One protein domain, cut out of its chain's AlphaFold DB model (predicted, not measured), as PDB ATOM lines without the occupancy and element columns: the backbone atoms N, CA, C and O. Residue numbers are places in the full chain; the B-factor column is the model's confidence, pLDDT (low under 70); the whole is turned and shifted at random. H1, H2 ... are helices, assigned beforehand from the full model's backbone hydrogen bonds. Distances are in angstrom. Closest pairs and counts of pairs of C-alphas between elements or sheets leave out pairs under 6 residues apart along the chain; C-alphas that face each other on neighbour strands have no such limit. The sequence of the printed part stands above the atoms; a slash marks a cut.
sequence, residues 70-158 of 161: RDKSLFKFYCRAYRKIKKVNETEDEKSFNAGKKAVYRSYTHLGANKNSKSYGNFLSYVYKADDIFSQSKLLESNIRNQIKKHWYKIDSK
ATOM      1  N   ARG A  70      35.450 113.175  74.989       94.69
ATOM      2  CA  ARG A  70      35.186 113.823  76.270       94.69
ATOM      3  C   ARG A  70      35.767 115.233  76.303       94.69
ATOM      4  O   ARG A  70      36.964 115.427  76.068       94.69
ATOM      5  N   ASP A  71      34.952 116.206  76.701       92.69
ATOM      6  CA  ASP A  71      35.330 117.625  76.697       92.69
ATOM      7  C   ASP A  71      36.585 117.906  77.529       92.69
ATOM      8  O   ASP A  71      37.452 118.676  77.119       92.69
ATOM      9  N   LYS A  72      36.761 117.201  78.657       93.81
ATOM     10  CA  LYS A  72      37.971 117.298  79.493       93.81
ATOM     11  C   LYS A  72      39.247 116.941  78.720       93.81
ATOM     12  O   LYS A  72      40.281 117.578  78.926       93.81
ATOM     13  N   SER A  73      39.184 115.953  77.829       94.50
ATOM     14  CA  SER A  73      40.317 115.543  76.992       94.50
ATOM     15  C   SER A  73      40.647 116.620  75.959       94.50
ATOM     16  O   SER A  73      41.809 117.013  75.840       94.50
ATOM     17  N   LEU A  74      39.628 117.166  75.282       94.50
ATOM     18  CA  LEU A  74      39.790 118.277  74.337       94.50
ATOM     19  C   LEU A  74      40.332 119.536  75.020       94.50
ATOM     20  O   LEU A  74      41.258 120.168  74.514       94.50
ATOM     21  N   PHE A  75      39.808 119.873  76.196       95.31
ATOM     22  CA  PHE A  75      40.281 120.994  77.000       95.31
ATOM     23  C   PHE A  75      41.767 120.842  77.334       95.31
ATOM     24  O   PHE A  75      42.568 121.725  77.028       95.31
ATOM     25  N   LYS A  76      42.177 119.691  77.888       96.38
ATOM     26  CA  LYS A  76      43.588 119.437  78.221       96.38
ATOM     27  C   LYS A  76      44.490 119.457  76.986       96.38
ATOM     28  O   LYS A  76      45.625 119.921  77.097       96.38
ATOM     29  N   PHE A  77      44.008 118.989  75.837       96.38
ATOM     30  CA  PHE A  77      44.727 119.075  74.567       96.38
ATOM     31  C   PHE A  77      45.018 120.534  74.178       96.38
ATOM     32  O   PHE A  77      46.187 120.901  74.047       96.38
ATOM     33  N   TYR A  78      43.993 121.391  74.096       96.50
ATOM     34  CA  TYR A  78      44.185 122.799  73.728       96.50
ATOM     35  C   TYR A  78      44.965 123.589  74.786       96.50
ATOM     36  O   TYR A  78      45.822 124.389  74.426       96.50
ATOM     37  N   CYS A  79      44.767 123.327  76.082       97.06
ATOM     38  CA  CYS A  79      45.568 123.962  77.133       97.06
ATOM     39  C   CYS A  79      47.067 123.668  76.979       97.06
ATOM     40  O   CYS A  79      47.890 124.571  77.120       97.06
ATOM     41  N   ARG A  80      47.441 122.414  76.688       96.81
ATOM     42  CA  ARG A  80      48.846 122.043  76.444       96.81
ATOM     43  C   ARG A  80      49.383 122.705  75.179       96.81
ATOM     44  O   ARG A  80      50.513 123.190  75.193       96.81
ATOM     45  N   ALA A  81      48.572 122.764  74.125       96.75
ATOM     46  CA  ALA A  81      48.940 123.422  72.880       96.75
ATOM     47  C   ALA A  81      49.224 124.911  73.093       96.75
ATOM     48  O   ALA A  81      50.312 125.384  72.775       96.75
ATOM     49  N   TYR A  82      48.302 125.630  73.734       96.44
ATOM     50  CA  TYR A  82      48.429 127.067  73.973       96.44
ATOM     51  C   TYR A  82      49.589 127.409  74.910       96.44
ATOM     52  O   TYR A  82      50.266 128.406  74.689       96.44
ATOM     53  N   ARG A  83      49.887 126.563  75.905       96.75
ATOM     54  CA  ARG A  83      51.086 126.728  76.746       96.75
ATOM     55  C   ARG A  83      52.381 126.614  75.946       96.75
ATOM     56  O   ARG A  83      53.302 127.377  76.203       96.75
ATOM     57  N   LYS A  84      52.462 125.678  74.990       95.75
ATOM     58  CA  LYS A  84      53.637 125.578  74.110       95.75
ATOM     59  C   LYS A  84      53.723 126.771  73.160       95.75
ATOM     60  O   LYS A  84      54.794 127.338  73.034       95.75
ATOM     61  N   ILE A  85      52.602 127.175  72.558       96.44
ATOM     62  CA  ILE A  85      52.542 128.349  71.672       96.44
ATOM     63  C   ILE A  85      53.002 129.611  72.400       96.44
ATOM     64  O   ILE A  85      53.795 130.355  71.846       96.44
ATOM     65  N   LYS A  86      52.568 129.819  73.650       95.75
ATOM     66  CA  LYS A  86      53.006 130.960  74.460       95.75
ATOM     67  C   LYS A  86      54.536 131.029  74.553       95.75
ATOM     68  O   LYS A  86      55.094 132.058  74.215       95.75
ATOM     69  N   LYS A  87      55.190 129.915  74.900       94.81
ATOM     70  CA  LYS A  87      56.660 129.837  74.967       94.81
ATOM     71  C   LYS A  87      57.341 130.088  73.619       94.81
ATOM     72  O   LYS A  87      58.387 130.714  73.568       94.81
ATOM     73  N   VAL A  88      56.758 129.584  72.531       94.88
ATOM     74  CA  VAL A  88      57.291 129.810  71.178       94.88
ATOM     75  C   VAL A  88      57.194 131.289  70.803       94.88
ATOM     76  O   VAL A  88      58.155 131.835  70.287       94.88
ATOM     77  N   ASN A  89      56.079 131.949  71.114       94.44
ATOM     78  CA  ASN A  89      55.893 133.374  70.832       94.44
ATOM     79  C   ASN A  89      56.768 134.295  71.705       94.44
ATOM     80  O   ASN A  89      56.924 135.458  71.368       94.44
ATOM     81  N   GLU A  90      57.296 133.811  72.835       93.44
ATOM     82  CA  GLU A  90      58.254 134.544  73.684       93.44
ATOM     83  C   GLU A  90      59.688 134.497  73.118       93.44
ATOM     84  O   GLU A  90      60.590 135.112  73.672       93.44
ATOM     85  N   THR A  91      59.921 133.740  72.041       91.12
ATOM     86  CA  THR A  91      61.244 133.588  71.426       91.12
ATOM     87  C   THR A  91      61.497 134.696  70.405       91.12
ATOM     88  O   THR A  91      60.741 134.820  69.446       91.12
ATOM     89  N   GLU A  92      62.582 135.451  70.581       87.12
ATOM     90  CA  GLU A  92      62.974 136.544  69.674       87.12
ATOM     91  C   GLU A  92      63.753 136.049  68.445       87.12
ATOM     92  O   GLU A  92      63.597 136.579  67.347       87.12
ATOM     93  N   ASP A  93      64.566 134.999  68.609       93.12
ATOM     94  CA  ASP A  93      65.347 134.411  67.518       93.12
ATOM     95  C   ASP A  93      64.448 133.701  66.493       93.12
ATOM     96  O   ASP A  93      63.734 132.741  66.809       93.12
ATOM     97  N   GLU A  94      64.534 134.125  65.232       91.38
ATOM     98  CA  GLU A  94      63.709 133.608  64.137       91.38
ATOM     99  C   GLU A  94      63.914 132.102  63.915       91.38
ATOM    100  O   GLU A  94      62.960 131.357  63.653       91.38
ATOM    101  N   LYS A  95      65.151 131.612  64.052       93.00
ATOM    102  CA  LYS A  95      65.463 130.191  63.856       93.00
ATOM    103  C   LYS A  95      64.797 129.332  64.932       93.00
ATOM    104  O   LYS A  95      64.176 128.309  64.620       93.00
ATOM    105  N   SER A  96      64.874 129.767  66.182       92.62
ATOM    106  CA  SER A  96      64.271 129.111  67.340       92.62
ATOM    107  C   SER A  96      62.744 129.190  67.310       92.62
ATOM    108  O   SER A  96      62.076 128.179  67.554       92.62
ATOM    109  N   PHE A  97      62.178 130.330  66.902       94.19
ATOM    110  CA  PHE A  97      60.741 130.477  66.667       94.19
ATOM    111  C   PHE A  97      60.241 129.477  65.617       94.19
ATOM    112  O   PHE A  97      59.293 128.727  65.866       94.19
ATOM    113  N   ASN A  98      60.910 129.392  64.462       93.62
ATOM    114  CA  ASN A  98      60.533 128.480  63.382       93.62
ATOM    115  C   ASN A  98      60.621 127.004  63.805       93.62
ATOM    116  O   ASN A  98      59.725 126.206  63.494       93.62
ATOM    117  N   ALA A  99      61.649 126.631  64.572       94.88
ATOM    118  CA  ALA A  99      61.763 125.296  65.154       94.88
ATOM    119  C   ALA A  99      60.611 124.999  66.135       94.88
ATOM    120  O   ALA A  99      59.976 123.940  66.058       94.88
ATOM    121  N   GLY A 100      60.284 125.954  67.009       95.00
ATOM    122  CA  GLY A 100      59.167 125.873  67.950       95.00
ATOM    123  C   GLY A 100      57.810 125.742  67.255       95.00
ATOM    124  O   GLY A 100      57.016 124.855  67.586       95.00
ATOM    125  N   LYS A 101      57.568 126.558  66.226       95.06
ATOM    126  CA  LYS A 101      56.377 126.519  65.368       95.06
ATOM    127  C   LYS A 101      56.202 125.144  64.725       95.06
ATOM    128  O   LYS A 101      55.135 124.534  64.840       95.06
ATOM    129  N   LYS A 102      57.269 124.595  64.136       95.25
ATOM    130  CA  LYS A 102      57.270 123.242  63.553       95.25
ATOM    131  C   LYS A 102      56.933 122.173  64.598       95.25
ATOM    132  O   LYS A 102      56.141 121.268  64.320       95.25
ATOM    133  N   ALA A 103      57.471 122.287  65.813       95.19
ATOM    134  CA  ALA A 103      57.175 121.363  66.906       95.19
ATOM    135  C   ALA A 103      55.708 121.440  67.374       95.19
ATOM    136  O   ALA A 103      55.091 120.401  67.647       95.19
ATOM    137  N   VAL A 104      55.129 122.646  67.440       96.25
ATOM    138  CA  VAL A 104      53.705 122.861  67.752       96.25
ATOM    139  C   VAL A 104      52.827 122.211  66.691       96.25
ATOM    140  O   VAL A 104      51.953 121.418  67.043       96.25
ATOM    141  N   TYR A 105      53.078 122.482  65.410       95.56
ATOM    142  CA  TYR A 105      52.304 121.891  64.321       95.56
ATOM    143  C   TYR A 105      52.367 120.365  64.332       95.56
ATOM    144  O   TYR A 105      51.331 119.703  64.348       95.56
ATOM    145  N   ARG A 106      53.566 119.787  64.457       94.38
ATOM    146  CA  ARG A 106      53.718 118.330  64.565       94.38
ATOM    147  C   ARG A 106      52.920 117.752  65.746       94.38
ATOM    148  O   ARG A 106      52.306 116.697  65.634       94.38
ATOM    149  N   SER A 107      52.892 118.439  66.884       94.31
ATOM    150  CA  SER A 107      52.241 117.923  68.097       94.31
ATOM    151  C   SER A 107      50.721 118.119  68.128       94.31
ATOM    152  O   SER A 107      50.023 117.326  68.760       94.31
ATOM    153  N   TYR A 108      50.198 119.180  67.504       95.75
ATOM    154  CA  TYR A 108      48.827 119.650  67.747       95.75
ATOM    155  C   TYR A 108      47.992 119.896  66.485       95.75
ATOM    156  O   TYR A 108      46.849 120.341  66.600       95.75
ATOM    157  N   THR A 109      48.508 119.606  65.291       94.81
ATOM    158  CA  THR A 109      47.735 119.719  64.046       94.81
ATOM    159  C   THR A 109      47.786 118.440  63.221       94.81
ATOM    160  O   THR A 109      48.470 117.472  63.559       94.81
ATOM    161  N   HIS A 110      47.029 118.422  62.125       93.25
ATOM    162  CA  HIS A 110      47.030 117.319  61.171       93.25
ATOM    163  C   HIS A 110      48.418 117.061  60.551       93.25
ATOM    164  O   HIS A 110      48.675 115.941  60.129       93.25
ATOM    165  N   LEU A 111      49.339 118.036  60.576       92.25
ATOM    166  CA  LEU A 111      50.690 117.907  60.009       92.25
ATOM    167  C   LEU A 111      51.575 116.872  60.722       92.25
ATOM    168  O   LEU A 111      52.546 116.396  60.144       92.25
ATOM    169  N   GLY A 112      51.266 116.518  61.971       89.62
ATOM    170  CA  GLY A 112      51.897 115.380  62.651       89.62
ATOM    171  C   GLY A 112      50.927 114.256  62.993       89.62
ATOM    172  O   GLY A 112      51.255 113.389  63.809       89.62
ATOM    173  N   ALA A 113      49.723 114.278  62.415       88.81
ATOM    174  CA  ALA A 113      48.788 113.177  62.546       88.81
ATOM    175  C   ALA A 113      49.196 112.058  61.588       88.81
ATOM    176  O   ALA A 113      49.509 112.302  60.426       88.81
ATOM    177  N   ASN A 114      49.175 110.820  62.069       83.75
ATOM    178  CA  ASN A 114      49.476 109.667  61.243       83.75
ATOM    179  C   ASN A 114      48.421 108.581  61.451       83.75
ATOM    180  O   ASN A 114      48.377 107.925  62.492       83.75
ATOM    181  N   LYS A 115      47.543 108.418  60.455       66.81
ATOM    182  CA  LYS A 115      46.454 107.433  60.504       66.81
ATOM    183  C   LYS A 115      46.982 106.000  60.321       66.81
ATOM    184  O   LYS A 115      46.472 105.097  60.979       66.81
ATOM    185  N   ASN A 116      48.039 105.821  59.518       63.94
ATOM    186  CA  ASN A 116      48.423 104.528  58.932       63.94
ATOM    187  C   ASN A 116      49.830 104.024  59.322       63.94
ATOM    188  O   ASN A 116      50.233 102.954  58.880       63.94
ATOM    189  N   SER A 117      50.606 104.765  60.118       58.34
ATOM    190  CA  SER A 117      51.966 104.349  60.496       58.34
ATOM    191  C   SER A 117      52.003 103.466  61.744       58.34
ATOM    192  O   SER A 117      51.223 103.651  62.678       58.34
ATOM    193  N   LYS A 118      52.990 102.557  61.766       59.03
ATOM    194  CA  LYS A 118      53.440 101.794  62.946       59.03
ATOM    195  C   LYS A 118      54.043 102.689  64.048       59.03
ATOM    196  O   LYS A 118      54.235 102.225  65.163       59.03
ATOM    197  N   SER A 119      54.346 103.954  63.744       64.56
ATOM    198  CA  SER A 119      54.897 104.934  64.687       64.56
ATOM    199  C   SER A 119      53.811 105.666  65.483       64.56
ATOM    200  O   SER A 119      52.692 105.875  65.011       64.56
ATOM    201  N   TYR A 120      54.183 106.155  66.668       68.88
ATOM    202  CA  TYR A 120      53.360 107.039  67.492       68.88
ATOM    203  C   TYR A 120      52.948 108.304  66.719       68.88
ATOM    204  O   TYR A 120      53.793 109.093  66.291       68.88
ATOM    205  N   GLY A 121      51.639 108.485  66.533       83.88
ATOM    206  CA  GLY A 121      51.040 109.717  66.021       83.88
ATOM    207  C   GLY A 121      50.630 110.666  67.153       83.88
ATOM    208  O   GLY A 121      50.655 110.307  68.329       83.88
ATOM    209  N   ASN A 122      50.224 111.890  66.812       92.75
ATOM    210  CA  ASN A 122      49.703 112.834  67.804       92.75
ATOM    211  C   ASN A 122      48.233 112.548  68.194       92.75
ATOM    212  O   ASN A 122      47.602 111.629  67.668       92.75
ATOM    213  N   PHE A 123      47.660 113.374  69.080       93.75
ATOM    214  CA  PHE A 123      46.268 113.246  69.540       93.75
ATOM    215  C   PHE A 123      45.241 113.177  68.399       93.75
ATOM    216  O   PHE A 123      44.273 112.427  68.501       93.75
ATOM    217  N   LEU A 124      45.447 113.902  67.294       93.94
ATOM    218  CA  LEU A 124      44.520 113.856  66.162       93.94
ATOM    219  C   LEU A 124      44.525 112.486  65.482       93.94
ATOM    220  O   LEU A 124      43.493 112.068  64.979       93.94
ATOM    221  N   SER A 125      45.639 111.753  65.530       92.94
ATOM    222  CA  SER A 125      45.705 110.370  65.035       92.94
ATOM    223  C   SER A 125      44.740 109.464  65.798       92.94
ATOM    224  O   SER A 125      44.012 108.688  65.187       92.94
ATOM    225  N   TYR A 126      44.688 109.601  67.129       92.12
ATOM    226  CA  TYR A 126      43.714 108.901  67.969       92.12
ATOM    227  C   TYR A 126      42.279 109.316  67.624       92.12
ATOM    228  O   TYR A 126      41.426 108.462  67.416       92.12
ATOM    229  N   VAL A 127      42.029 110.623  67.499       94.00
ATOM    230  CA  VAL A 127      40.701 111.161  67.168       94.00
ATOM    231  C   VAL A 127      40.215 110.662  65.804       94.00
ATOM    232  O   VAL A 127      39.068 110.246  65.693       94.00
ATOM    233  N   TYR A 128      41.074 110.656  64.782       93.06
ATOM    234  CA  TYR A 128      40.726 110.163  63.449       93.06
ATOM    235  C   TYR A 128      40.461 108.662  63.434       93.06
ATOM    236  O   TYR A 128      39.522 108.233  62.774       93.06
ATOM    237  N   LYS A 129      41.253 107.865  64.162       92.19
ATOM    238  CA  LYS A 129      41.005 106.423  64.299       92.19
ATOM    239  C   LYS A 129      39.685 106.149  65.021       92.19
ATOM    240  O   LYS A 129      38.923 105.299  64.585       92.19
ATOM    241  N   ALA A 130      39.402 106.887  66.091       93.31
ATOM    242  CA  ALA A 130      38.150 106.741  66.820       93.31
ATOM    243  C   ALA A 130      36.940 107.102  65.949       93.31
ATOM    244  O   ALA A 130      35.989 106.335  65.887       93.31
ATOM    245  N   ASP A 131      36.994 108.237  65.247       94.81
ATOM    246  CA  ASP A 131      35.933 108.655  64.325       94.81
ATOM    247  C   ASP A 131      35.678 107.608  63.234       94.81
ATOM    248  O   ASP A 131      34.526 107.304  62.953       94.81
ATOM    249  N   ASP A 132      36.736 107.005  62.680       93.00
ATOM    250  CA  ASP A 132      36.650 105.938  61.675       93.00
ATOM    251  C   ASP A 132      35.899 104.709  62.209       93.00
ATOM    252  O   ASP A 132      34.950 104.246  61.582       93.00
ATOM    253  N   ILE A 133      36.257 104.244  63.411       93.31
ATOM    254  CA  ILE A 133      35.612 103.099  64.069       93.31
ATOM    255  C   ILE A 133      34.143 103.405  64.384       93.31
ATOM    256  O   ILE A 133      33.259 102.610  64.075       93.31
ATOM    257  N   PHE A 134      33.853 104.562  64.985       94.31
ATOM    258  CA  PHE A 134      32.479 104.905  65.360       94.31
ATOM    259  C   PHE A 134      31.591 105.189  64.146       94.31
ATOM    260  O   PHE A 134      30.401 104.893  64.198       94.31
ATOM    261  N   SER A 135      32.152 105.692  63.043       93.56
ATOM    262  CA  SER A 135      31.402 105.939  61.803       93.56
ATOM    263  C   SER A 135      30.967 104.656  61.092       93.56
ATOM    264  O   SER A 135      30.052 104.700  60.277       93.56
ATOM    265  N   GLN A 136      31.583 103.509  61.396       93.62
ATOM    266  CA  GLN A 136      31.154 102.206  60.870       93.62
ATOM    267  C   GLN A 136      29.892 101.676  61.566       93.62
ATOM    268  O   GLN A 136      29.232 100.766  61.058       93.62
ATOM    269  N   SER A 137      29.544 102.219  62.735       90.56
ATOM    270  CA  SER A 137      28.364 101.783  63.471       90.56
ATOM    271  C   SER A 137      27.083 102.299  62.822       90.56
ATOM    272  O   SER A 137      26.942 103.484  62.542       90.56
ATOM    273  N   LYS A 138      26.097 101.413  62.664       86.31
ATOM    274  CA  LYS A 138      24.740 101.773  62.213       86.31
ATOM    275  C   LYS A 138      23.838 102.269  63.350       86.31
ATOM    276  O   LYS A 138      22.730 102.726  63.094       86.31
ATOM    277  N   LEU A 139      24.279 102.121  64.602       85.31
ATOM    278  CA  LEU A 139      23.461 102.370  65.797       85.31
ATOM    279  C   LEU A 139      23.677 103.759  66.408       85.31
ATOM    280  O   LEU A 139      22.868 104.198  67.222       85.31
ATOM    281  N   LEU A 140      24.775 104.429  66.061       89.38
ATOM    282  CA  LEU A 140      25.170 105.710  66.639       89.38
ATOM    283  C   LEU A 140      25.762 106.629  65.574       89.38
ATOM    284  O   LEU A 140      26.287 106.174  64.564       89.38
ATOM    285  N   GLU A 141      25.712 107.929  65.839       92.25
ATOM    286  CA  GLU A 141      26.306 108.961  64.988       92.25
ATOM    287  C   GLU A 141      27.673 109.388  65.546       92.25
ATOM    288  O   GLU A 141      27.790 109.769  66.716       92.25
ATOM    289  N   SER A 142      28.725 109.371  64.723       94.44
ATOM    290  CA  SER A 142      30.018 109.933  65.133       94.44
ATOM    291  C   SER A 142      30.016 111.455  64.987       94.44
ATOM    292  O   SER A 142      29.930 111.992  63.885       94.44
ATOM    293  N   ASN A 143      30.170 112.167  66.106       94.50
ATOM    294  CA  ASN A 143      30.385 113.617  66.134       94.50
ATOM    295  C   ASN A 143      31.828 113.992  66.513       94.50
ATOM    296  O   ASN A 143      32.132 115.157  66.794       94.50
ATOM    297  N   ILE A 144      32.737 113.016  66.501       95.25
ATOM    298  CA  ILE A 144      34.124 113.156  66.950       95.25
ATOM    299  C   ILE A 144      34.902 114.129  66.053       95.25
ATOM    300  O   ILE A 144      35.494 115.099  66.543       95.25
ATOM    301  N   ARG A 145      34.876 113.937  64.728       92.44
ATOM    302  CA  ARG A 145      35.624 114.799  63.795       92.44
ATOM    303  C   ARG A 145      35.124 116.242  63.777       92.44
ATOM    304  O   ARG A 145      35.924 117.173  63.641       92.44
ATOM    305  N   ASN A 146      33.831 116.449  64.019       93.88
ATOM    306  CA  ASN A 146      33.232 117.779  64.109       93.88
ATOM    307  C   ASN A 146      33.827 118.625  65.248       93.88
ATOM    308  O   ASN A 146      34.025 119.829  65.067       93.88
ATOM    309  N   GLN A 147      34.193 118.016  66.383       94.31
ATOM    310  CA  GLN A 147      34.777 118.734  67.527       94.31
ATOM    311  C   GLN A 147      36.167 119.316  67.230       94.31
ATOM    312  O   GLN A 147      36.552 120.352  67.783       94.31
ATOM    313  N   ILE A 148      36.929 118.670  66.344       93.50
ATOM    314  CA  ILE A 148      38.307 119.058  66.031       93.50
ATOM    315  C   ILE A 148      38.458 119.761  64.683       93.50
ATOM    316  O   ILE A 148      39.566 120.168  64.352       93.50
ATOM    317  N   LYS A 149      37.393 119.964  63.898       93.75
ATOM    318  CA  LYS A 149      37.506 120.551  62.546       93.75
ATOM    319  C   LYS A 149      38.223 121.908  62.517       93.75
ATOM    320  O   LYS A 149      38.984 122.189  61.604       93.75
ATOM    321  N   LYS A 150      38.055 122.715  63.572       94.88
ATOM    322  CA  LYS A 150      38.687 124.038  63.725       94.88
ATOM    323  C   LYS A 150      40.072 124.000  64.399       94.88
ATOM    324  O   LYS A 150      40.558 125.049  64.812       94.88
ATOM    325  N   HIS A 151      40.694 122.829  64.573       94.62
ATOM    326  CA  HIS A 151      41.973 122.711  65.288       94.62
ATOM    327  C   HIS A 151      43.076 123.558  64.643       94.62
ATOM    328  O   HIS A 151      43.782 124.246  65.369       94.62
ATOM    329  N   TRP A 152      43.185 123.555  63.306       95.31
ATOM    330  CA  TRP A 152      44.190 124.335  62.580       95.31
ATOM    331  C   TRP A 152      44.055 125.813  62.919       95.31
ATOM    332  O   TRP A 152      44.953 126.380  63.524       95.31
ATOM    333  N   TYR A 153      42.876 126.382  62.663       95.38
ATOM    334  CA  TYR A 153      42.577 127.776  62.974       95.38
ATOM    335  C   TYR A 153      42.883 128.130  64.439       95.38
ATOM    336  O   TYR A 153      43.505 129.149  64.711       95.38
ATOM    337  N   LYS A 154      42.504 127.275  65.400       94.81
ATOM    338  CA  LYS A 154      42.742 127.512  66.838       94.81
ATOM    339  C   LYS A 154      44.223 127.556  67.222       94.81
ATOM    340  O   LYS A 154      44.568 128.224  68.195       94.81
ATOM    341  N   ILE A 155      45.060 126.794  66.524       95.69
ATOM    342  CA  ILE A 155      46.502 126.713  66.768       95.69
ATOM    343  C   ILE A 155      47.225 127.821  66.005       95.69
ATOM    344  O   ILE A 155      47.988 128.574  66.599       95.69
ATOM    345  N   ASP A 156      46.941 127.936  64.713       94.62
ATOM    346  CA  ASP A 156      47.613 128.840  63.789       94.62
ATOM    347  C   ASP A 156      47.357 130.311  64.131       94.62
ATOM    348  O   ASP A 156      48.305 131.068  64.293       94.62
ATOM    349  N   SER A 157      46.104 130.687  64.426       94.50
ATOM    350  CA  SER A 157      45.751 132.066  64.824       94.50
ATOM    351  C   SER A 157      46.433 132.552  66.109       94.50
ATOM    352  O   SER A 157      46.411 133.742  66.413       94.50
ATOM    353  N   LYS A 158      46.993 131.638  66.910       93.75
ATOM    354  CA  LYS A 158      47.667 131.961  68.175       93.75
ATOM    355  C   LYS A 158      49.183 131.993  68.063       93.75
ATOM    356  O   LYS A 158      49.818 132.504  68.985       93.75
TER     357      LYS A 158
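This is residues 70 to 158 of the 161 residues of an uncharacterized protein of Clostridium sp. SS2/1 (UniProt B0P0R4). This is an elongated body of nearly parallel helices: the long helix H1 runs side by side with a row made of H2 and then H3, which follow each other almost end to end the other way. The chain then folds back through the short helices H4 and H5, and H5 comes in beside H1 and the last residues of H2, while the loop of residues 109 to 122 swings out to one side between H2 and H3. The printed part has 89 residues with five named helices, H1 to H5 in order along the chain, and no named strand; its class is all helix. It is only just loose, close to compact, with a radius of gyration of the C-alphas of 14.8 A, and it spans 52 by 28 by 18 A.

Find C-alpha 71 at (35.330, 117.625, 76.697); from there H1, residues 71 to 89, runs 26.6 A to C-alpha 89 at (55.893, 133.374, 70.832). H2, residues 94 to 108, runs 20.7 A, and H3, residues 123 to 135, runs 18.3 A. Look next at H4, residues 144 to 148, and at H5, residues 151 to 156, which ends with C-alpha 156 at (47.613, 128.840, 63.789).

Begin at H1, which touches H2 and forms a helical hairpin with it: the closest C-alphas, of Val 88 and Gly 100, are 5.4 A apart, at a shallow tilt of 8 degrees, opposite ways. With residues 81 to 85 alone H1 only just touches H5, with 3 pairs of C-alphas within 8 A; the closest, of Ala 81 and Ile 155, are 7.4 A apart, at a shallow tilt of 15 degrees, the same way. H2 and H3 only just touch, also with 3 pairs, through residues 107 to 108 and 123 to 124 alone; the closest C-alphas, of Tyr 108 and Phe 123, are 7.1 A apart, at a shallow tilt of 25 degrees, the same way. H3 touches H4 with residues 127 to 131 alone, and the closest C-alphas are those of Asp 131 and Ile 144, at 5.5 A. H3 and H5 are apart. Every O i to N i+4 pair is within hydrogen-bond range in H1, H2, H3 and H5; in H4 it is 0 of 1, beside 2 of 2 O i to N i+3 pairs.

Look for the two C-alphas farthest apart at Asp 93 and Leu 139, 52.8 A from each other. The printed part has no cut, and the link from H2 to H3, 14 residues, is long. The mean pLDDT of the printed part is 91.6, and residues 115 to 120 are under 70.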